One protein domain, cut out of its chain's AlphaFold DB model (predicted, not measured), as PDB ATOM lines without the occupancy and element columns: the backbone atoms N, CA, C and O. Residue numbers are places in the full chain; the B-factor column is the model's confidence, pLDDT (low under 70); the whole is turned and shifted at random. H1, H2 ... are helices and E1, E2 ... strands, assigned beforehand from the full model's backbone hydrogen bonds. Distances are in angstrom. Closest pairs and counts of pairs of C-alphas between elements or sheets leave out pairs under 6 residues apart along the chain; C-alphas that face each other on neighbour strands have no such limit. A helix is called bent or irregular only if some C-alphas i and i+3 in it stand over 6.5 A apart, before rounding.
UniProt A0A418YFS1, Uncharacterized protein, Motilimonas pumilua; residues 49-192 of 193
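This is residues 49 to 192 of the 193 residues of an uncharacterized protein of Motilimonas pumilua (UniProt A0A418YFS1). A long bent helix, H3, runs through an elongated, mostly helical domain; its second arm H3b makes a three-helix bundle with H4 and H7, and H6 packs on H3b as well. Near the other end, the small hairpin E1 E2 packs on the first arm H3a, and H2 packs on H1; nearer the middle of the domain, H5 crosses H3b and packs on H1. The 144 printed residues hold seven named helices and two named strands, in the order H1 H2 H3 H4 H5 E1 E2 H6 H7, with one antiparallel sheet, E1 - E2. The whole is only just compact, close to loose, with a radius of gyration of the C-alphas of 17.0 A and spans of 55 by 29 by 27 A.

H1, residues 49 to 63, touches H2, residues 67 to 70, with its residues 56 to 60 alone; the closest C-alphas, of Ala 60 and Lys 67, are 5.8 A apart. H3, residues 73 to 104, was assigned as one helix by its hydrogen bonds but is bent, with C-alphas 82 and 85 7.3 A apart. Its arms, H3a, residues 73 to 82, and H3b, residues 85 to 104, stand at a steep tilt of 41 degrees; H3b is irregular, with C-alphas 96 and 99 6.8 A apart. H4, residues 106 to 118, forms a helical hairpin with residues 94 to 102 of H3b, at a shallow tilt of 20 degrees, closest at the C-alphas of Ala 101 and Ala 109, 4.4 A. H5, residues 120 to 132, is about perpendicular to H3b, at 76 degrees, and touches its residues 86 to 94, closest at the C-alphas of Tyr 91 and Ile 123, 4.3 A. E1, residues 134 to 138, and E2, residues 141 to 145, form an antiparallel hairpin, with N 136 and O 143 within hydrogen-bond range at 2.8 A; the closest C-alphas of H3a and E1, of Ala 81 and Val 136, are 6.0 A apart. H6, residues 147 to 167, touches H3b with its residues 154 to 162 alone, closest at the C-alphas of Leu 96 and Leu 158, 6.2 A. H7, residues 170 to 191, touches H4, closest at the C-alphas of Val 108 and Gln 181, 5.3 A; H3b, H4 and H7 are a bundle, three helices side by side. Every O i to N i+4 pair is within hydrogen-bond range in H1, H3a, H4, H5 and H6, against 13 of 16 in H3b and 17 of 18 in H7; H2 is too short for such a pair.

H1 begins at C-alpha 49, (391.331, 388.743, 224.563), and H7 ends at C-alpha 191, (368.271, 373.718, 213.583). H3b measures 27.9 A, H6 30.4 A and H7 31.5 A from first to last C-alpha.

The C-alphas farthest apart, of Gln 72 and Asn 171, are 55.4 A apart. The printed part has no cut, and its links between named elements are tight. Mean pLDDT of the printed part is 86.9; residues 49 to 52, 138, 141 and 192 are under 70.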
ATOM      1  N   ASP A  49     392.580 388.167 224.006       65.19
ATOM      2  CA  ASP A  49     391.331 388.743 224.563       65.19
ATOM      3  C   ASP A  49     390.206 388.869 223.510       65.19
ATOM      4  O   ASP A  49     389.016 388.780 223.816       65.19
ATOM      5  N   GLN A  50     390.588 389.016 222.239       66.25
ATOM      6  CA  GLN A  50     389.688 389.074 221.090       66.25
ATOM      7  C   GLN A  50     388.954 387.746 220.831       66.25
ATOM      8  O   GLN A  50     387.824 387.738 220.344       66.25
ATOM      9  N   ASP A  51     389.583 386.616 221.137       66.38
ATOM     10  CA  ASP A  51     389.008 385.285 220.956       66.38
ATOM     11  C   ASP A  51     387.944 384.973 222.010       66.38
ATOM     12  O   ASP A  51     386.906 384.394 221.682       66.38
ATOM     13  N   LEU A  52     388.182 385.411 223.250       68.94
ATOM     14  CA  LEU A  52     387.193 385.385 224.324       68.94
ATOM     15  C   LEU A  52     385.992 386.274 223.982       68.94
ATOM     16  O   LEU A  52     384.843 385.865 224.143       68.94
ATOM     17  N   GLU A  53     386.239 387.483 223.473       77.81
ATOM     18  CA  GLU A  53     385.162 388.399 223.095       77.81
ATOM     19  C   GLU A  53     384.273 387.825 221.981       77.81
ATOM     20  O   GLU A  53     383.043 387.942 222.041       77.81
ATOM     21  N   LYS A  54     384.875 387.180 220.974       78.88
ATOM     22  CA  LYS A  54     384.137 386.568 219.861       78.88
ATOM     23  C   LYS A  54     383.191 385.489 220.336       78.88
ATOM     24  O   LYS A  54     381.990 385.600 220.111       78.88
ATOM     25  N   GLY A  55     383.691 384.518 221.081       79.12
ATOM     26  CA  GLY A  55     382.803 383.461 221.509       79.12
ATOM     27  C   GLY A  55     381.760 383.945 222.546       79.12
ATOM     28  O   GLY A  55     380.640 383.442 222.560       79.12
ATOM     29  N   LEU A  56     382.059 384.950 223.387       82.31
ATOM     30  CA  LEU A  56     381.033 385.577 224.239       82.31
ATOM     31  C   LEU A  56     379.934 386.256 223.412       82.31
ATOM     32  O   LEU A  56     378.787 386.328 223.851       82.31
ATOM     33  N   THR A  57     380.287 386.774 222.235       86.25
ATOM     34  CA  THR A  57     379.330 387.332 221.273       86.25
ATOM     35  C   THR A  57     378.419 386.239 220.738       86.25
ATOM     36  O   THR A  57     377.206 386.382 220.804       86.25
ATOM     37  N   GLU A  58     378.982 385.119 220.302       84.88
ATOM     38  CA  GLU A  58     378.207 383.993 219.774       84.88
ATOM     39  C   GLU A  58     377.304 383.384 220.852       84.88
ATOM     40  O   GLU A  58     376.118 383.167 220.622       84.88
ATOM     41  N   LEU A  59     377.816 383.204 222.076       83.94
ATOM     42  CA  LEU A  59     377.022 382.727 223.207       83.94
ATOM     43  C   LEU A  59     375.881 383.698 223.555       83.94
ATOM     44  O   LEU A  59     374.783 383.259 223.901       83.94
ATOM     45  N   ALA A  60     376.112 385.011 223.461       86.69
ATOM     46  CA  ALA A  60     375.077 386.030 223.649       86.69
ATOM     47  C   ALA A  60     373.981 385.923 222.581       86.69
ATOM     48  O   ALA A  60     372.798 385.937 222.919       86.69
ATOM     49  N   GLU A  61     374.374 385.775 221.317       87.06
ATOM     50  CA  GLU A  61     373.446 385.678 220.191       87.06
ATOM     51  C   GLU A  61     372.588 384.410 220.258       87.06
ATOM     52  O   GLU A  61     371.370 384.506 220.137       87.06
ATOM     53  N   ILE A  62     373.188 383.248 220.541       86.00
ATOM     54  CA  ILE A  62     372.462 381.967 220.624       86.00
ATOM     55  C   ILE A  62     371.526 381.935 221.843       86.00
ATOM     56  O   ILE A  62     370.413 381.419 221.783       86.00
ATOM     57  N   SER A  63     371.962 382.490 222.979       87.12
ATOM     58  CA  SER A  63     371.169 382.464 224.217       87.12
ATOM     59  C   SER A  63     370.146 383.594 224.340       87.12
ATOM     60  O   SER A  63     369.356 383.610 225.290       87.12
ATOM     61  N   GLY A  64     370.197 384.587 223.446       87.00
ATOM     62  CA  GLY A  64     369.428 385.827 223.554       87.00
ATOM     63  C   GLY A  64     369.776 386.672 224.790       87.00
ATOM     64  O   GLY A  64     368.996 387.539 225.191       87.00
ATOM     65  N   ARG A  65     370.916 386.416 225.448       87.25
ATOM     66  CA  ARG A  65     371.375 387.166 226.630       87.25
ATOM     67  C   ARG A  65     372.307 388.294 226.220       87.25
ATOM     68  O   ARG A  65     373.084 388.174 225.285       87.25
ATOM     69  N   SER A  66     372.287 389.397 226.965       85.12
ATOM     70  CA  SER A  66     373.255 390.470 226.735       85.12
ATOM     71  C   SER A  66     374.664 390.034 227.154       85.12
ATOM     72  O   SER A  66     374.839 389.309 228.136       85.12
ATOM     73  N   LYS A  67     375.690 390.564 226.477       81.88
ATOM     74  CA  LYS A  67     377.098 390.379 226.878       81.88
ATOM     75  C   LYS A  67     377.348 390.773 228.342       81.88
ATOM     76  O   LYS A  67     378.117 390.123 229.035       81.88
ATOM     77  N   GLN A  68     376.653 391.803 228.835       81.62
ATOM     78  CA  GLN A  68     376.724 392.236 230.236       81.62
ATOM     79  C   GLN A  68     376.195 391.170 231.204       81.62
ATOM     80  O   GLN A  68     376.799 390.954 232.252       81.62
ATOM     81  N   ALA A  69     375.113 390.466 230.851       78.00
ATOM     82  CA  ALA A  69     374.607 389.349 231.649       78.00
ATOM     83  C   ALA A  69     375.592 388.167 231.655       78.00
ATOM     84  O   ALA A  69     375.811 387.558 232.701       78.00
ATOM     85  N   LEU A  70     376.248 387.897 230.521       81.06
ATOM     86  CA  LEU A  70     377.316 386.893 230.416       81.06
ATOM     87  C   LEU A  70     378.635 387.317 231.089       81.06
ATOM     88  O   LEU A  70     379.531 386.493 231.259       81.06
ATOM     89  N   GLY A  71     378.758 388.574 231.521       75.75
ATOM     90  CA  GLY A  71     379.857 389.021 232.379       75.75
ATOM     91  C   GLY A  71     379.795 388.412 233.784       75.75
ATOM     92  O   GLY A  71     380.814 388.331 234.468       75.75
ATOM     93  N   GLN A  72     378.621 387.940 234.220       76.75
ATOM     94  CA  GLN A  72     378.482 387.207 235.475       76.75
ATOM     95  C   GLN A  72     378.873 385.743 235.272       76.75
ATOM     96  O   GLN A  72     378.185 384.994 234.578       76.75
ATOM     97  N   LEU A  73     379.947 385.314 235.937       74.75
ATOM     98  CA  LEU A  73     380.534 383.982 235.768       74.75
ATOM     99  C   LEU A  73     379.516 382.838 235.916       74.75
ATOM    100  O   LEU A  73     379.496 381.921 235.099       74.75
ATOM    101  N   GLY A  74     378.652 382.891 236.934       76.19
ATOM    102  CA  GLY A  74     377.631 381.861 237.161       76.19
ATOM    103  C   GLY A  74     376.578 381.793 236.050       76.19
ATOM    104  O   GLY A  74     376.202 380.702 235.628       76.19
ATOM    105  N   VAL A  75     376.150 382.950 235.532       78.56
ATOM    106  CA  VAL A  75     375.209 383.036 234.405       78.56
ATOM    107  C   VAL A  75     375.863 382.504 233.137       78.56
ATOM    108  O   VAL A  75     375.268 381.677 232.453       78.56
ATOM    109  N   ARG A  76     377.110 382.907 232.860       83.06
ATOM    110  CA  ARG A  76     377.876 382.403 231.715       83.06
ATOM    111  C   ARG A  76     377.982 380.885 231.736       83.06
ATOM    112  O   ARG A  76     377.595 380.264 230.758       83.06
ATOM    113  N   LYS A  77     378.408 380.290 232.857       76.94
ATOM    114  CA  LYS A  77     378.499 378.825 233.017       76.94
ATOM    115  C   LYS A  77     377.175 378.128 232.728       76.94
ATOM    116  O   LYS A  77     377.161 377.114 232.041       76.94
ATOM    117  N   ALA A  78     376.076 378.664 233.264       79.81
ATOM    118  CA  ALA A  78     374.745 378.096 233.078       79.81
ATOM    119  C   ALA A  78     374.342 378.039 231.602       79.81
ATOM    120  O   ALA A  78     373.910 376.998 231.111       79.81
ATOM    121  N   ILE A  79     374.535 379.154 230.901       84.81
ATOM    122  CA  ILE A  79     374.228 379.270 229.477       84.81
ATOM    123  C   ILE A  79     375.195 378.419 228.644       84.81
ATOM    124  O   ILE A  79     374.768 377.698 227.752       84.81
ATOM    125  N   GLU A  80     376.484 378.431 228.960       83.25
ATOM    126  CA  GLU A  80     377.477 377.640 228.238       83.25
ATOM    127  C   GLU A  80     377.198 376.139 228.339       83.25
ATOM    128  O   GLU A  80     377.204 375.468 227.317       83.25
ATOM    129  N   ALA A  81     376.846 375.606 229.517       83.69
ATOM    130  CA  ALA A  81     376.457 374.195 229.634       83.69
ATOM    131  C   ALA A  81     375.208 373.857 228.816       83.69
ATOM    132  O   ALA A  81     375.103 372.754 228.287       83.69
ATOM    133  N   GLN A  82     374.258 374.792 228.733       85.06
ATOM    134  CA  GLN A  82     373.027 374.601 227.974       85.06
ATOM    135  C   GLN A  82     373.307 374.493 226.470       85.06
ATOM    136  O   GLN A  82     372.676 373.681 225.797       85.06
ATOM    137  N   TYR A  83     374.247 375.290 225.951       88.12
ATOM    138  CA  TYR A  83     374.518 375.377 224.512       88.12
ATOM    139  C   TYR A  83     375.766 374.610 224.050       88.12
ATOM    140  O   TYR A  83     375.942 374.385 222.857       88.12
ATOM    141  N   ALA A  84     376.604 374.136 224.972       88.19
ATOM    142  CA  ALA A  84     377.820 373.378 224.691       88.19
ATOM    143  C   ALA A  84     377.597 372.232 223.701       88.19
ATOM    144  O   ALA A  84     378.242 372.152 222.656       88.19
ATOM    145  N   GLU A  85     376.668 371.338 224.033       89.00
ATOM    146  CA  GLU A  85     376.449 370.112 223.276       89.00
ATOM    147  C   GLU A  85     375.888 370.398 221.880       89.00
ATOM    148  O   GLU A  85     376.344 369.803 220.902       89.00
ATOM    149  N   VAL A  86     374.937 371.333 221.770       90.19
ATOM    150  CA  VAL A  86     374.362 371.714 220.473       90.19
ATOM    151  C   VAL A  86     375.406 372.392 219.589       90.19
ATOM    152  O   VAL A  86     375.513 372.035 218.421       90.19
ATOM    153  N   SER A  87     376.256 373.267 220.132       91.94
ATOM    154  CA  SER A  87     377.323 373.918 219.365       91.94
ATOM    155  C   SER A  87     378.413 372.938 218.922       91.94
ATOM    156  O   SER A  87     378.822 372.954 217.760       91.94
ATOM    157  N   ILE A  88     378.841 372.019 219.799       92.12
ATOM    158  CA  ILE A  88     379.782 370.942 219.439       92.12
ATOM    159  C   ILE A  88     379.214 370.104 218.292       92.12
ATOM    160  O   ILE A  88     379.914 369.861 217.306       92.12
ATOM    161  N   LYS A  89     377.944 369.690 218.397       93.50
ATOM    162  CA  LYS A  89     377.259 368.910 217.360       93.50
ATOM    163  C   LYS A  89     377.096 369.699 216.065       93.50
ATOM    164  O   LYS A  89     377.323 369.138 215.000       93.50
ATOM    165  N   ALA A  90     376.751 370.982 216.135       94.25
ATOM    166  CA  ALA A  90     376.583 371.822 214.956       94.25
ATOM    167  C   ALA A  90     377.895 371.954 214.170       94.25
ATOM    168  O   ALA A  90     377.923 371.699 212.963       94.25
ATOM    169  N   TYR A  91     379.002 372.258 214.858       95.25
ATOM    170  CA  TYR A  91     380.317 372.294 214.222       95.25
ATOM    171  C   TYR A  91     380.721 370.920 213.679       95.25
ATOM    172  O   TYR A  91     381.135 370.827 212.524       95.25
ATOM    173  N   GLN A  92     380.534 369.846 214.450       95.50
ATOM    174  CA  GLN A  92     380.827 368.485 214.002       95.50
ATOM    175  C   GLN A  92     380.073 368.131 212.712       95.50
ATOM    176  O   GLN A  92     380.692 367.685 211.748       95.50
ATOM    177  N   SER A  93     378.760 368.366 212.669       95.25
ATOM    178  CA  SER A  93     377.934 368.135 211.483       95.25
ATOM    179  C   SER A  93     378.422 368.956 210.295       95.25
ATOM    180  O   SER A  93     378.546 368.415 209.200       95.25
ATOM    181  N   SER A  94     378.792 370.223 210.511       94.25
ATOM    182  CA  SER A  94     379.332 371.069 209.443       94.25
ATOM    183  C   SER A  94     380.561 370.442 208.772       94.25
ATOM    184  O   SER A  94     380.670 370.443 207.553       94.25
ATOM    185  N   GLN A  95     381.446 369.822 209.560       95.88
ATOM    186  CA  GLN A  95     382.653 369.171 209.052       95.88
ATOM    187  C   GLN A  95     382.360 367.800 208.425       95.88
ATOM    188  O   GLN A  95     382.982 367.428 207.432       95.88
ATOM    189  N   LEU A  96     381.418 367.035 208.987       94.88
ATOM    190  CA  LEU A  96     381.055 365.709 208.475       94.88
ATOM    191  C   LEU A  96     380.343 365.770 207.122       94.88
ATOM    192  O   LEU A  96     380.488 364.851 206.324       94.88
ATOM    193  N   PHE A  97     379.592 366.831 206.834       94.75
ATOM    194  CA  PHE A  97     378.886 366.955 205.558       94.75
ATOM    195  C   PHE A  97     379.726 367.601 204.443       94.75
ATOM    196  O   PHE A  97     379.337 367.501 203.277       94.75
ATOM    197  N   ASP A  98     380.905 368.161 204.745       92.38
ATOM    198  CA  ASP A  98     381.791 368.783 203.745       92.38
ATOM    199  C   ASP A  98     382.209 367.813 202.633       92.38
ATOM    200  O   ASP A  98     382.222 368.172 201.453       92.38
ATOM    201  N   TYR A  99     382.579 366.579 202.987       92.44
ATOM    202  CA  TYR A  99     382.983 365.581 201.996       92.44
ATOM    203  C   TYR A  99     381.784 365.018 201.210       92.44
ATOM    204  O   TYR A  99     381.843 365.043 199.978       92.44
ATOM    205  N   PRO A 100     380.671 364.600 201.854       92.75
ATOM    206  CA  PRO A 100     379.410 364.305 201.174       92.75
ATOM    207  C   PRO A 100     378.977 365.373 200.163       92.75
ATOM    208  O   PRO A 100     378.624 365.035 199.036       92.75
ATOM    209  N   ALA A 101     379.056 366.658 200.513       93.50
ATOM    210  CA  ALA A 101     378.689 367.756 199.618       93.50
ATOM    211  C   ALA A 101     379.540 367.804 198.337       93.50
ATOM    212  O   ALA A 101     379.031 368.154 197.271       93.50
ATOM    213  N   GLN A 102     380.815 367.418 198.418       92.00
ATOM    214  CA  GLN A 102     381.712 367.364 197.262       92.00
ATOM    215  C   GLN A 102     381.402 366.182 196.337       92.00
ATOM    216  O   GLN A 102     381.498 366.322 195.119       92.00
ATOM    217  N   VAL A 103     381.034 365.025 196.898       93.12
ATOM    218  CA  VAL A 103     380.851 363.781 196.127       93.12
ATOM    219  C   VAL A 103     379.416 363.564 195.642       93.12
ATOM    220  O   VAL A 103     379.215 363.002 194.570       93.12
ATOM    221  N   CYS A 104     378.418 364.035 196.392       92.56
ATOM    222  CA  CYS A 104     376.998 363.832 196.095       92.56
ATOM    223  C   CYS A 104     376.371 364.927 195.226       92.56
ATOM    224  O   CYS A 104     375.236 364.787 194.767       92.56
ATOM    225  N   GLY A 105     377.108 366.007 194.963       88.38
ATOM    226  CA  GLY A 105     376.704 367.061 194.043       88.38
ATOM    227  C   GLY A 105     375.803 368.137 194.656       88.38
ATOM    228  O   GLY A 105     375.703 368.309 195.872       88.38
ATOM    229  N   GLY A 106     375.165 368.913 193.775       87.88
ATOM    230  CA  GLY A 106     374.644 370.245 194.101       87.88
ATOM    231  C   GLY A 106     373.568 370.305 195.188       87.88
ATOM    232  O   GLY A 106     373.505 371.299 195.904       87.88
ATOM    233  N   GLN A 107     372.739 369.268 195.350       92.81
ATOM    234  CA  GLN A 107     371.656 369.302 196.338       92.81
ATOM    235  C   GLN A 107     372.169 369.175 197.777       92.81
ATOM    236  O   GLN A 107     371.767 369.962 198.633       92.81
ATOM    237  N   VAL A 108     373.098 368.246 198.025       92.88
ATOM    238  CA  VAL A 108     373.759 368.086 199.331       92.88
ATOM    239  C   VAL A 108     374.566 369.345 199.660       92.88
ATOM    240  O   VAL A 108     374.458 369.873 200.763       92.88
ATOM    241  N   ALA A 109     375.292 369.898 198.683       90.56
ATOM    242  CA  ALA A 109     376.021 371.153 198.860       90.56
ATOM    243  C   ALA A 109     375.100 372.340 199.201       90.56
ATOM    244  O   ALA A 109     375.401 373.109 200.112       90.56
ATOM    245  N   ALA A 110     373.957 372.476 198.522       90.94
ATOM    246  CA  ALA A 110     372.995 373.542 198.798       90.94
ATOM    247  C   ALA A 110     372.386 373.429 200.206       90.94
ATOM    248  O   ALA A 110     372.267 374.431 200.909       90.94
ATOM    249  N   GLN A 111     372.039 372.215 200.644       94.00
ATOM    250  CA  GLN A 111     371.528 371.987 201.996       94.00
ATOM    251  C   GLN A 111     372.592 372.245 203.064       94.00
ATOM    252  O   GLN A 111     372.287 372.857 204.086       94.00
ATOM    253  N   LEU A 112     373.844 371.847 202.821       93.25
ATOM    254  CA  LEU A 112     374.953 372.160 203.718       93.25
ATOM    255  C   LEU A 112     375.162 373.675 203.835       93.25
ATOM    256  O   LEU A 112     375.293 374.195 204.939       93.25
ATOM    257  N   MET A 113     375.117 374.410 202.720       91.56
ATOM    258  CA  MET A 113     375.179 375.875 202.743       91.56
ATOM    259  C   MET A 113     374.034 376.489 203.556       91.56
ATOM    260  O   MET A 113     374.268 377.409 204.337       91.56
ATOM    261  N   GLN A 114     372.810 375.981 203.405       92.31
ATOM    262  CA  GLN A 114     371.674 376.439 204.203       92.31
ATOM    263  C   GLN A 114     371.878 376.130 205.692       92.31
ATOM    264  O   GLN A 114     371.574 376.968 206.538       92.31
ATOM    265  N   PHE A 115     372.431 374.961 206.022       92.25
ATOM    266  CA  PHE A 115     372.735 374.597 207.404       92.25
ATOM    267  C   PHE A 115     373.762 375.557 208.005       92.25
ATOM    268  O   PHE A 115     373.537 376.079 209.093       92.25
ATOM    269  N   HIS A 116     374.824 375.883 207.261       89.88
ATOM    270  CA  HIS A 116     375.799 376.890 207.677       89.88
ATOM    271  C   HIS A 116     375.181 378.261 207.943       89.88
ATOM    272  O   HIS A 116     375.643 378.951 208.842       89.88
ATOM    273  N   GLN A 117     374.167 378.664 207.174       88.62
ATOM    274  CA  GLN A 117     373.485 379.943 207.374       88.62
ATOM    275  C   GLN A 117     372.603 379.936 208.625       88.62
ATOM    276  O   GLN A 117     372.626 380.895 209.389       88.62
ATOM    277  N   VAL A 118     371.827 378.869 208.832       88.81
ATOM    278  CA  VAL A 118     370.884 378.772 209.957       88.81
ATOM    279  C   VAL A 118     371.617 378.567 211.281       88.81
ATOM    280  O   VAL A 118     371.304 379.245 212.250       88.81
ATOM    281  N   ALA A 119     372.612 377.682 211.310       90.25
ATOM    282  CA  ALA A 119     373.354 377.317 212.516       90.25
ATOM    283  C   ALA A 119     374.685 378.082 212.654       90.25
ATOM    284  O   ALA A 119     375.630 377.582 213.267       90.25
ATOM    285  N   GLN A 120     374.818 379.258 212.023       88.94
ATOM    286  CA  GLN A 120     376.102 379.967 211.914       88.94
ATOM    287  C   GLN A 120     376.758 380.223 213.277       88.94
ATOM    288  O   GLN A 120     377.972 380.064 213.418       88.94
ATOM    289  N   ASN A 121     375.956 380.565 214.287       85.88
ATOM    290  CA  ASN A 121     376.453 380.942 215.601       85.88
ATOM    291  C   ASN A 121     376.811 379.699 216.412       85.88
ATOM    292  O   ASN A 121     377.865 379.657 217.039       85.88
ATOM    293  N   GLU A 122     375.993 378.648 216.350       91.19
ATOM    294  CA  GLU A 122     376.276 377.360 216.975       91.19
ATOM    295  C   GLU A 122     377.536 376.722 216.387       91.19
ATOM    296  O   GLU A 122     378.348 376.177 217.131       91.19
ATOM    297  N   ILE A 123     377.722 376.815 215.068       88.88
ATOM    298  CA  ILE A 123     378.930 376.354 214.376       88.88
ATOM    299  C   ILE A 123     380.140 377.173 214.821       88.88
ATOM    300  O   ILE A 123     381.198 376.591 215.068       88.88
ATOM    301  N   ALA A 124     380.010 378.498 214.920       84.69
ATOM    302  CA  ALA A 124     381.094 379.363 215.370       84.69
ATOM    303  C   ALA A 124     381.502 379.021 216.811       84.69
ATOM    304  O   ALA A 124     382.653 378.648 217.046       84.69
ATOM    305  N   LEU A 125     380.541 378.966 217.734       87.75
ATOM    306  CA  LEU A 125     380.787 378.607 219.128       87.75
ATOM    307  C   LEU A 125     381.353 377.183 219.261       87.75
ATOM    308  O   LEU A 125     382.280 376.932 220.029       87.75
ATOM    309  N   GLY A 126     380.862 376.242 218.455       91.06
ATOM    310  CA  GLY A 126     381.408 374.890 218.378       91.06
ATOM    311  C   GLY A 126     382.863 374.886 217.920       91.06
ATOM    312  O   GLY A 126     383.704 374.236 218.538       91.06
ATOM    313  N   LYS A 127     383.195 375.665 216.886       87.94
ATOM    314  CA  LYS A 127     384.572 375.842 216.409       87.94
ATOM    315  C   LYS A 127     385.482 376.382 217.512       87.94
ATOM    316  O   LYS A 127     386.624 375.932 217.613       87.94
ATOM    317  N   HIS A 128     384.987 377.294 218.348       84.94
ATOM    318  CA  HIS A 128     385.717 377.762 219.525       84.94
ATOM    319  C   HIS A 128     386.032 376.614 220.492       84.94
ATOM    320  O   HIS A 128     387.195 376.438 220.855       84.94
ATOM    321  N   TYR A 129     385.065 375.754 220.820       87.19
ATOM    322  CA  TYR A 129     385.320 374.591 221.682       87.19
ATOM    323  C   TYR A 129     386.301 373.584 221.075       87.19
ATOM    324  O   TYR A 129     387.115 373.007 221.791       87.19
ATOM    325  N   TYR A 130     386.284 373.385 219.758       86.50
ATOM    326  CA  TYR A 130     387.264 372.524 219.087       86.50
ATOM    327  C   TYR A 130     388.683 373.112 219.072       86.50
ATOM    328  O   TYR A 130     389.642 372.361 218.909       86.50
ATOM    329  N   ARG A 131     388.831 374.429 219.249       82.50
ATOM    330  CA  ARG A 131     390.133 375.099 219.363       82.50
ATOM    331  C   ARG A 131     390.644 375.116 220.803       82.50
ATOM    332  O   ARG A 131     391.799 374.776 221.033       82.50
ATOM    333  N   ASP A 132     389.784 375.487 221.746       79.06
ATOM    334  CA  ASP A 132     390.192 375.839 223.115       79.06
ATOM    335  C   ASP A 132     389.786 374.781 224.154       79.06
ATOM    336  O   ASP A 132     390.318 374.734 225.263       79.06
ATOM    337  N   GLY A 133     388.877 373.879 223.788       79.81
ATOM    338  CA  GLY A 133     388.231 372.948 224.698       79.81
ATOM    339  C   GLY A 133     387.041 373.581 225.408       79.81
ATOM    340  O   GLY A 133     386.716 374.754 225.242       79.81
ATOM    341  N   ILE A 134     386.380 372.767 226.219       82.00
ATOM    342  CA  ILE A 134     385.274 373.184 227.066       82.00
ATOM    343  C   ILE A 134     385.464 372.617 228.467       82.00
ATOM    344  O   ILE A 134     385.799 371.443 228.644       82.00
ATOM    345  N   ASN A 135     385.246 373.462 229.470       79.88
ATOM    346  CA  ASN A 135     385.234 373.065 230.868       79.88
ATOM    347  C   ASN A 135     384.125 373.814 231.606       79.88
ATOM    348  O   ASN A 135     384.306 374.945 232.058       79.88
ATOM    349  N   VAL A 136     382.962 373.179 231.714       76.50
ATOM    350  CA  VAL A 136     381.797 373.746 232.386       76.50
ATOM    351  C   VAL A 136     381.341 372.817 233.501       76.50
ATOM    352  O   VAL A 136     381.091 371.630 233.291       76.50
ATOM    353  N   ARG A 137     381.185 373.370 234.705       72.56
ATOM    354  CA  ARG A 137     380.679 372.656 235.880       72.56
ATOM    355  C   ARG A 137     379.493 373.400 236.486       72.56
ATOM    356  O   ARG A 137     379.630 374.558 236.881       72.56
ATOM    357  N   ILE A 138     378.349 372.723 236.593       68.50
ATOM    358  CA  ILE A 138     377.128 373.229 237.238       68.50
ATOM    359  C   ILE A 138     376.668 372.219 238.282       68.50
ATOM    360  O   ILE A 138     376.167 371.139 237.965       68.50
ATOM    361  N   GLY A 139     376.837 372.564 239.558       73.12
ATOM    362  CA  GLY A 139     376.527 371.656 240.659       73.12
ATOM    363  C   GLY A 139     377.307 370.342 240.535       73.12
ATOM    364  O   GLY A 139     378.526 370.319 240.700       73.12
ATOM    365  N   LYS A 140     376.593 369.242 240.255       74.44
ATOM    366  CA  LYS A 140     377.171 367.898 240.053       74.44
ATOM    367  C   LYS A 140     377.405 367.535 238.582       74.44
ATOM    368  O   LYS A 140     378.000 366.496 238.321       74.44
ATOM    369  N   GLN A 141     376.920 368.340 237.641       68.75
ATOM    370  CA  GLN A 141     377.113 368.111 236.212       68.75
ATOM    371  C   GLN A 141     378.425 368.755 235.766       68.75
ATOM    372  O   GLN A 141     378.712 369.902 236.114       68.75
ATOM    373  N   GLN A 142     379.214 368.003 235.005       77.69
ATOM    374  CA  GLN A 142     380.493 368.436 234.461       77.69
ATOM    375  C   GLN A 142     380.531 368.080 232.978       77.69
ATOM    376  O   GLN A 142     380.406 366.913 232.612       77.69
ATOM    377  N   PHE A 143     380.700 369.101 232.149       74.19
ATOM    378  CA  PHE A 143     380.955 368.998 230.721       74.19
ATOM    379  C   PHE A 143     382.398 369.422 230.498       74.19
ATOM    380  O   PHE A 143     382.718 370.610 230.523       74.19
ATOM    381  N   GLN A 144     383.277 368.439 230.346       82.94
ATOM    382  CA  GLN A 144     384.697 368.687 230.158       82.94
ATOM    383  C   GLN A 144     385.211 367.883 228.972       82.94
ATOM    384  O   GLN A 144     385.249 366.654 229.013       82.94
ATOM    385  N   HIS A 145     385.647 368.594 227.940       82.69
ATOM    386  CA  HIS A 145     386.351 368.019 226.805       82.69
ATOM    387  C   HIS A 145     387.522 368.923 226.449       82.69
ATOM    388  O   HIS A 145     387.349 370.118 226.222       82.69
ATOM    389  N   SER A 146     388.727 368.364 226.386       82.94
ATOM    390  CA  SER A 146     389.863 369.112 225.840       82.94
ATOM    391  C   SER A 146     389.692 369.328 224.334       82.94
ATOM    392  O   SER A 146     389.122 368.471 223.654       82.94
ATOM    393  N   ALA A 147     390.251 370.422 223.804       79.94
ATOM    394  CA  ALA A 147     390.307 370.676 222.361       79.94
ATOM    395  C   ALA A 147     390.832 369.449 221.607       79.94
ATOM    396  O   ALA A 147     390.195 368.940 220.694       79.94
ATOM    397  N   ARG A 148     391.950 368.892 222.090       79.69
ATOM    398  CA  ARG A 148     392.576 367.701 221.514       79.69
ATOM    399  C   ARG A 148     391.631 366.504 221.451       79.69
ATOM    400  O   ARG A 148     391.565 365.862 220.413       79.69
ATOM    401  N   GLN A 149     390.892 366.206 222.522       85.25
ATOM    402  CA  GLN A 149     389.928 365.098 222.511       85.25
ATOM    403  C   GLN A 149     388.825 365.310 221.470       85.25
ATOM    404  O   GLN A 149     388.484 364.369 220.755       85.25
ATOM    405  N   LEU A 150     388.290 366.531 221.370       86.25
ATOM    406  CA  LEU A 150     387.273 366.872 220.374       86.25
ATOM    407  C   LEU A 150     387.838 366.721 218.954       86.25
ATOM    408  O   LEU A 150     387.277 365.988 218.139       86.25
ATOM    409  N   THR A 151     388.984 367.345 218.674       85.25
ATOM    410  CA  THR A 151     389.650 367.303 217.367       85.25
ATOM    411  C   THR A 151     390.050 365.888 216.958       85.25
ATOM    412  O   THR A 151     389.792 365.497 215.822       85.25
ATOM    413  N   ASP A 152     390.647 365.103 217.857       85.94
ATOM    414  CA  ASP A 152     391.074 363.731 217.563       85.94
ATOM    415  C   ASP A 152     389.859 362.845 217.242       85.94
ATOM    416  O   ASP A 152     389.870 362.122 216.244       85.94
ATOM    417  N   SER A 153     388.780 362.956 218.028       91.38
ATOM    418  CA  SER A 153     387.525 362.231 217.786       91.38
ATOM    419  C   SER A 153     386.899 362.599 216.436       91.38
ATOM    420  O   SER A 153     386.472 361.723 215.676       91.38
ATOM    421  N   LEU A 154     386.861 363.891 216.102       93.38
ATOM    422  CA  LEU A 154     386.331 364.355 214.823       93.38
ATOM    423  C   LEU A 154     387.193 363.882 213.652       93.38
ATOM    424  O   LEU A 154     386.662 363.334 212.692       93.38
ATOM    425  N   ASN A 155     388.514 364.021 213.743       91.62
ATOM    426  CA  ASN A 155     389.430 363.593 212.687       91.62
ATOM    427  C   ASN A 155     389.332 362.089 212.415       91.62
ATOM    428  O   ASN A 155     389.339 361.677 211.254       91.62
ATOM    429  N   GLN A 156     389.197 361.270 213.462       94.81
ATOM    430  CA  GLN A 156     388.950 359.835 213.307       94.81
ATOM    431  C   GLN A 156     387.633 359.570 212.571       94.81
ATOM    432  O   GLN A 156     387.611 358.777 211.632       94.81
ATOM    433  N   THR A 157     386.563 360.275 212.944       94.50
ATOM    434  CA  THR A 157     385.249 360.134 212.298       94.50
ATOM    435  C   THR A 157     385.298 360.562 210.827       94.50
ATOM    436  O   THR A 157     384.830 359.831 209.957       94.50
ATOM    437  N   LEU A 158     385.932 361.698 210.518       93.75
ATOM    438  CA  LEU A 158     386.106 362.195 209.147       93.75
ATOM    439  C   LEU A 158     386.923 361.223 208.293       93.75
ATOM    440  O   LEU A 158     386.604 360.994 207.126       93.75
ATOM    441  N   LEU A 159     387.981 360.642 208.861       94.25
ATOM    442  CA  LEU A 159     388.800 359.658 208.164       94.25
ATOM    443  C   LEU A 159     387.991 358.397 207.845       94.25
ATOM    444  O   LEU A 159     388.019 357.938 206.705       94.25
ATOM    445  N   GLN A 160     387.253 357.869 208.825       95.75
ATOM    446  CA  GLN A 160     386.391 356.701 208.640       95.75
ATOM    447  C   GLN A 160     385.319 356.961 207.582       95.75
ATOM    448  O   GLN A 160     385.138 356.140 206.687       95.75
ATOM    449  N   GLN A 161     384.661 358.119 207.634       95.00
ATOM    450  CA  GLN A 161     383.665 358.506 206.642       95.00
ATOM    451  C   GLN A 161     384.287 358.550 205.241       95.00
ATOM    452  O   GLN A 161     383.799 357.887 204.333       95.00
ATOM    453  N   ARG A 162     385.416 359.246 205.050       93.50
ATOM    454  CA  ARG A 162     386.094 359.300 203.740       93.50
ATOM    455  C   ARG A 162     386.468 357.914 203.222       93.50
ATOM    456  O   ARG A 162     386.270 357.640 202.042       93.50
ATOM    457  N   GLN A 163     386.979 357.042 204.091       94.94
ATOM    458  CA  GLN A 163     387.289 355.660 203.727       94.94
ATOM    459  C   GLN A 163     386.037 354.897 203.294       94.94
ATOM    460  O   GLN A 163     386.084 354.205 202.283       94.94
ATOM    461  N   GLN A 164     384.910 355.057 203.995       94.19
ATOM    462  CA  GLN A 164     383.644 354.435 203.599       94.19
ATOM    463  C   GLN A 164     383.247 354.858 202.185       94.19
ATOM    464  O   GLN A 164     383.026 353.990 201.349       94.19
ATOM    465  N   TYR A 165     383.249 356.159 201.880       93.62
ATOM    466  CA  TYR A 165     382.912 356.657 200.542       93.62
ATOM    467  C   TYR A 165     383.833 356.138 199.438       93.62
ATOM    468  O   TYR A 165     383.365 355.842 198.343       93.62
ATOM    469  N   GLN A 166     385.133 356.021 199.712       92.50
ATOM    470  CA  GLN A 166     386.110 355.512 198.743       92.50
ATOM    471  C   GLN A 166     385.895 354.035 198.393       92.50
ATOM    472  O   GLN A 166     386.350 353.591 197.340       92.50
ATOM    473  N   LEU A 167     385.229 353.281 199.269       94.75
ATOM    474  CA  LEU A 167     384.967 351.855 199.094       94.75
ATOM    475  C   LEU A 167     383.606 351.564 198.449       94.75
ATOM    476  O   LEU A 167     383.357 350.414 198.097       94.75
ATOM    477  N   LEU A 168     382.738 352.570 198.287       94.81
ATOM    478  CA  LEU A 168     381.404 352.379 197.716       94.81
ATOM    479  C   LEU A 168     381.473 352.106 196.213       94.81
ATOM    480  O   LEU A 168     382.104 352.844 195.449       94.81
ATOM    481  N   ALA A 169     380.738 351.090 195.766       93.00
ATOM    482  CA  ALA A 169     380.456 350.901 194.353       93.00
ATOM    483  C   ALA A 169     379.540 352.030 193.821       93.00
ATOM    484  O   ALA A 169     378.800 352.651 194.590       93.00
ATOM    485  N   PRO A 170     379.517 352.306 192.500       87.88
ATOM    486  CA  PRO A 170     378.735 353.418 191.945       87.88
ATOM    487  C   PRO A 170     377.234 353.397 192.285       87.88
ATOM    488  O   PRO A 170     376.625 354.446 192.481       87.88
ATOM    489  N   ASN A 171     376.626 352.213 192.372       88.56
ATOM    490  CA  ASN A 171     375.228 352.045 192.776       88.56
ATOM    491  C   ASN A 171     375.010 352.334 194.271       88.56
ATOM    492  O   ASN A 171     373.996 352.925 194.633       88.56
ATOM    493  N   GLU A 172     375.962 351.961 195.128       94.81
ATOM    494  CA  GLU A 172     375.918 352.234 196.569       94.81
ATOM    495  C   GLU A 172     376.152 353.721 196.860       94.81
ATOM    496  O   GLU A 172     375.521 354.285 197.752       94.81
ATOM    497  N   MET A 173     376.989 354.384 196.053       93.75
ATOM    498  CA  MET A 173     377.222 355.827 196.128       93.75
ATOM    499  C   MET A 173     375.923 356.622 195.955       93.75
ATOM    500  O   MET A 173     375.669 357.558 196.709       93.75
ATOM    501  N   HIS A 174     375.070 356.238 194.999       92.31
ATOM    502  CA  HIS A 174     373.797 356.929 194.788       92.31
ATOM    503  C   HIS A 174     372.881 356.826 196.013       92.31
ATOM    504  O   HIS A 174     372.396 357.849 196.498       92.31
ATOM    505  N   SER A 175     372.684 355.614 196.546       94.44
ATOM    506  CA  SER A 175     371.907 355.405 197.773       94.44
ATOM    507  C   SER A 175     372.487 356.197 198.940       94.44
ATOM    508  O   SER A 175     371.739 356.874 199.645       94.44
ATOM    509  N   LYS A 176     373.818 356.199 199.084       95.38
ATOM    510  CA  LYS A 176     374.484 356.962 200.134       95.38
ATOM    511  C   LYS A 176     374.189 358.453 200.020       95.38
ATOM    512  O   LYS A 176     373.843 359.083 201.007       95.38
ATOM    513  N   CYS A 177     374.229 359.018 198.820       95.06
ATOM    514  CA  CYS A 177     373.920 360.431 198.616       95.06
ATOM    515  C   CYS A 177     372.472 360.815 198.949       95.06
ATOM    516  O   CYS A 177     372.238 361.912 199.455       95.06
ATOM    517  N   VAL A 178     371.509 359.914 198.731       94.75
ATOM    518  CA  VAL A 178     370.113 360.114 199.161       94.75
ATOM    519  C   VAL A 178     369.992 360.099 200.689       94.75
ATOM    520  O   VAL A 178     369.231 360.885 201.259       94.75
ATOM    521  N   GLU A 179     370.758 359.243 201.372       95.50
ATOM    522  CA  GLU A 179     370.821 359.237 202.840       95.50
ATOM    523  C   GLU A 179     371.375 360.558 203.377       95.50
ATOM    524  O   GLU A 179     370.762 361.154 204.258       95.50
ATOM    525  N   GLU A 180     372.484 361.052 202.824       96.19
ATOM    526  CA  GLU A 180     373.100 362.311 203.265       96.19
ATOM    527  C   GLU A 180     372.182 363.511 203.054       96.19
ATOM    528  O   GLU A 180     372.056 364.368 203.926       96.19
ATOM    529  N   GLN A 181     371.491 363.552 201.915       94.94
ATOM    530  CA  GLN A 181     370.496 364.579 201.633       94.94
ATOM    531  C   GLN A 181     369.355 364.558 202.663       94.94
ATOM    532  O   GLN A 181     368.881 365.603 203.115       94.94
ATOM    533  N   THR A 182     368.905 363.359 203.036       95.06
ATOM    534  CA  THR A 182     367.854 363.168 204.044       95.06
ATOM    535  C   THR A 182     368.348 363.587 205.428       95.06
ATOM    536  O   THR A 182     367.643 364.292 206.150       95.06
ATOM    537  N   ALA A 183     369.577 363.211 205.778       94.88
ATOM    538  CA  ALA A 183     370.208 363.557 207.042       94.88
ATOM    539  C   ALA A 183     370.409 365.075 207.186       94.88
ATOM    540  O   ALA A 183     370.079 365.632 208.231       94.88
ATOM    541  N   LEU A 184     370.864 365.766 206.135       92.69
ATOM    542  CA  LEU A 184     370.971 367.231 206.123       92.69
ATOM    543  C   LEU A 184     369.608 367.920 206.206       92.69
ATOM    544  O   LEU A 184     369.474 368.915 206.915       92.69
ATOM    545  N   ALA A 185     368.591 367.408 205.509       92.19
ATOM    546  CA  ALA A 185     367.235 367.951 205.605       92.19
ATOM    547  C   ALA A 185     366.682 367.848 207.035       92.19
ATOM    548  O   ALA A 185     366.064 368.787 207.539       92.19
ATOM    549  N   GLU A 186     366.932 366.723 207.702       92.50
ATOM    550  CA  GLU A 186     366.536 366.513 209.089       92.50
ATOM    551  C   GLU A 186     367.323 367.415 210.049       92.50
ATOM    552  O   GLU A 186     366.730 368.037 210.931       92.50
ATOM    553  N   LEU A 187     368.632 367.569 209.835       90.50
ATOM    554  CA  LEU A 187     369.470 368.492 210.600       90.50
ATOM    555  C   LEU A 187     368.966 369.939 210.479       90.50
ATOM    556  O   LEU A 187     368.852 370.640 211.483       90.50
ATOM    557  N   LEU A 188     368.603 370.374 209.270       88.50
ATOM    558  CA  LEU A 188     368.019 371.695 209.017       88.50
ATOM    559  C   LEU A 188     366.708 371.901 209.779       88.50
ATOM    560  O   LEU A 188     366.524 372.941 210.407       88.50
ATOM    561  N   ARG A 189     365.824 370.898 209.775       88.19
ATOM    562  CA  ARG A 189     364.553 370.932 210.510       88.19
ATOM    563  C   ARG A 189     364.759 371.034 212.022       88.19
ATOM    564  O   ARG A 189     363.965 371.671 212.707       88.19
ATOM    565  N   GLN A 190     365.809 370.397 212.535       84.75
ATOM    566  CA  GLN A 190     366.195 370.471 213.943       84.75
ATOM    567  C   GLN A 190     366.932 371.767 214.291       84.75
ATOM    568  O   GLN A 190     366.997 372.104 215.459       84.75
ATOM    569  N   SER A 191     367.493 372.493 213.323       73.44
ATOM    570  CA  SER A 191     368.271 373.718 213.583       73.44
ATOM    571  C   SER A 191     367.416 374.992 213.595       73.44
ATOM    572  O   SER A 191     367.908 376.063 213.926       73.44
ATOM    573  N   THR A 192     366.132 374.892 213.250       57.84
ATOM    574  CA  THR A 192     365.133 375.953 213.435       57.84
ATOM    575  C   THR A 192     364.461 375.808 214.803       57.84
ATOM    576  O   THR A 192     363.497 375.050 214.924       57.84
TER     577      THR A 192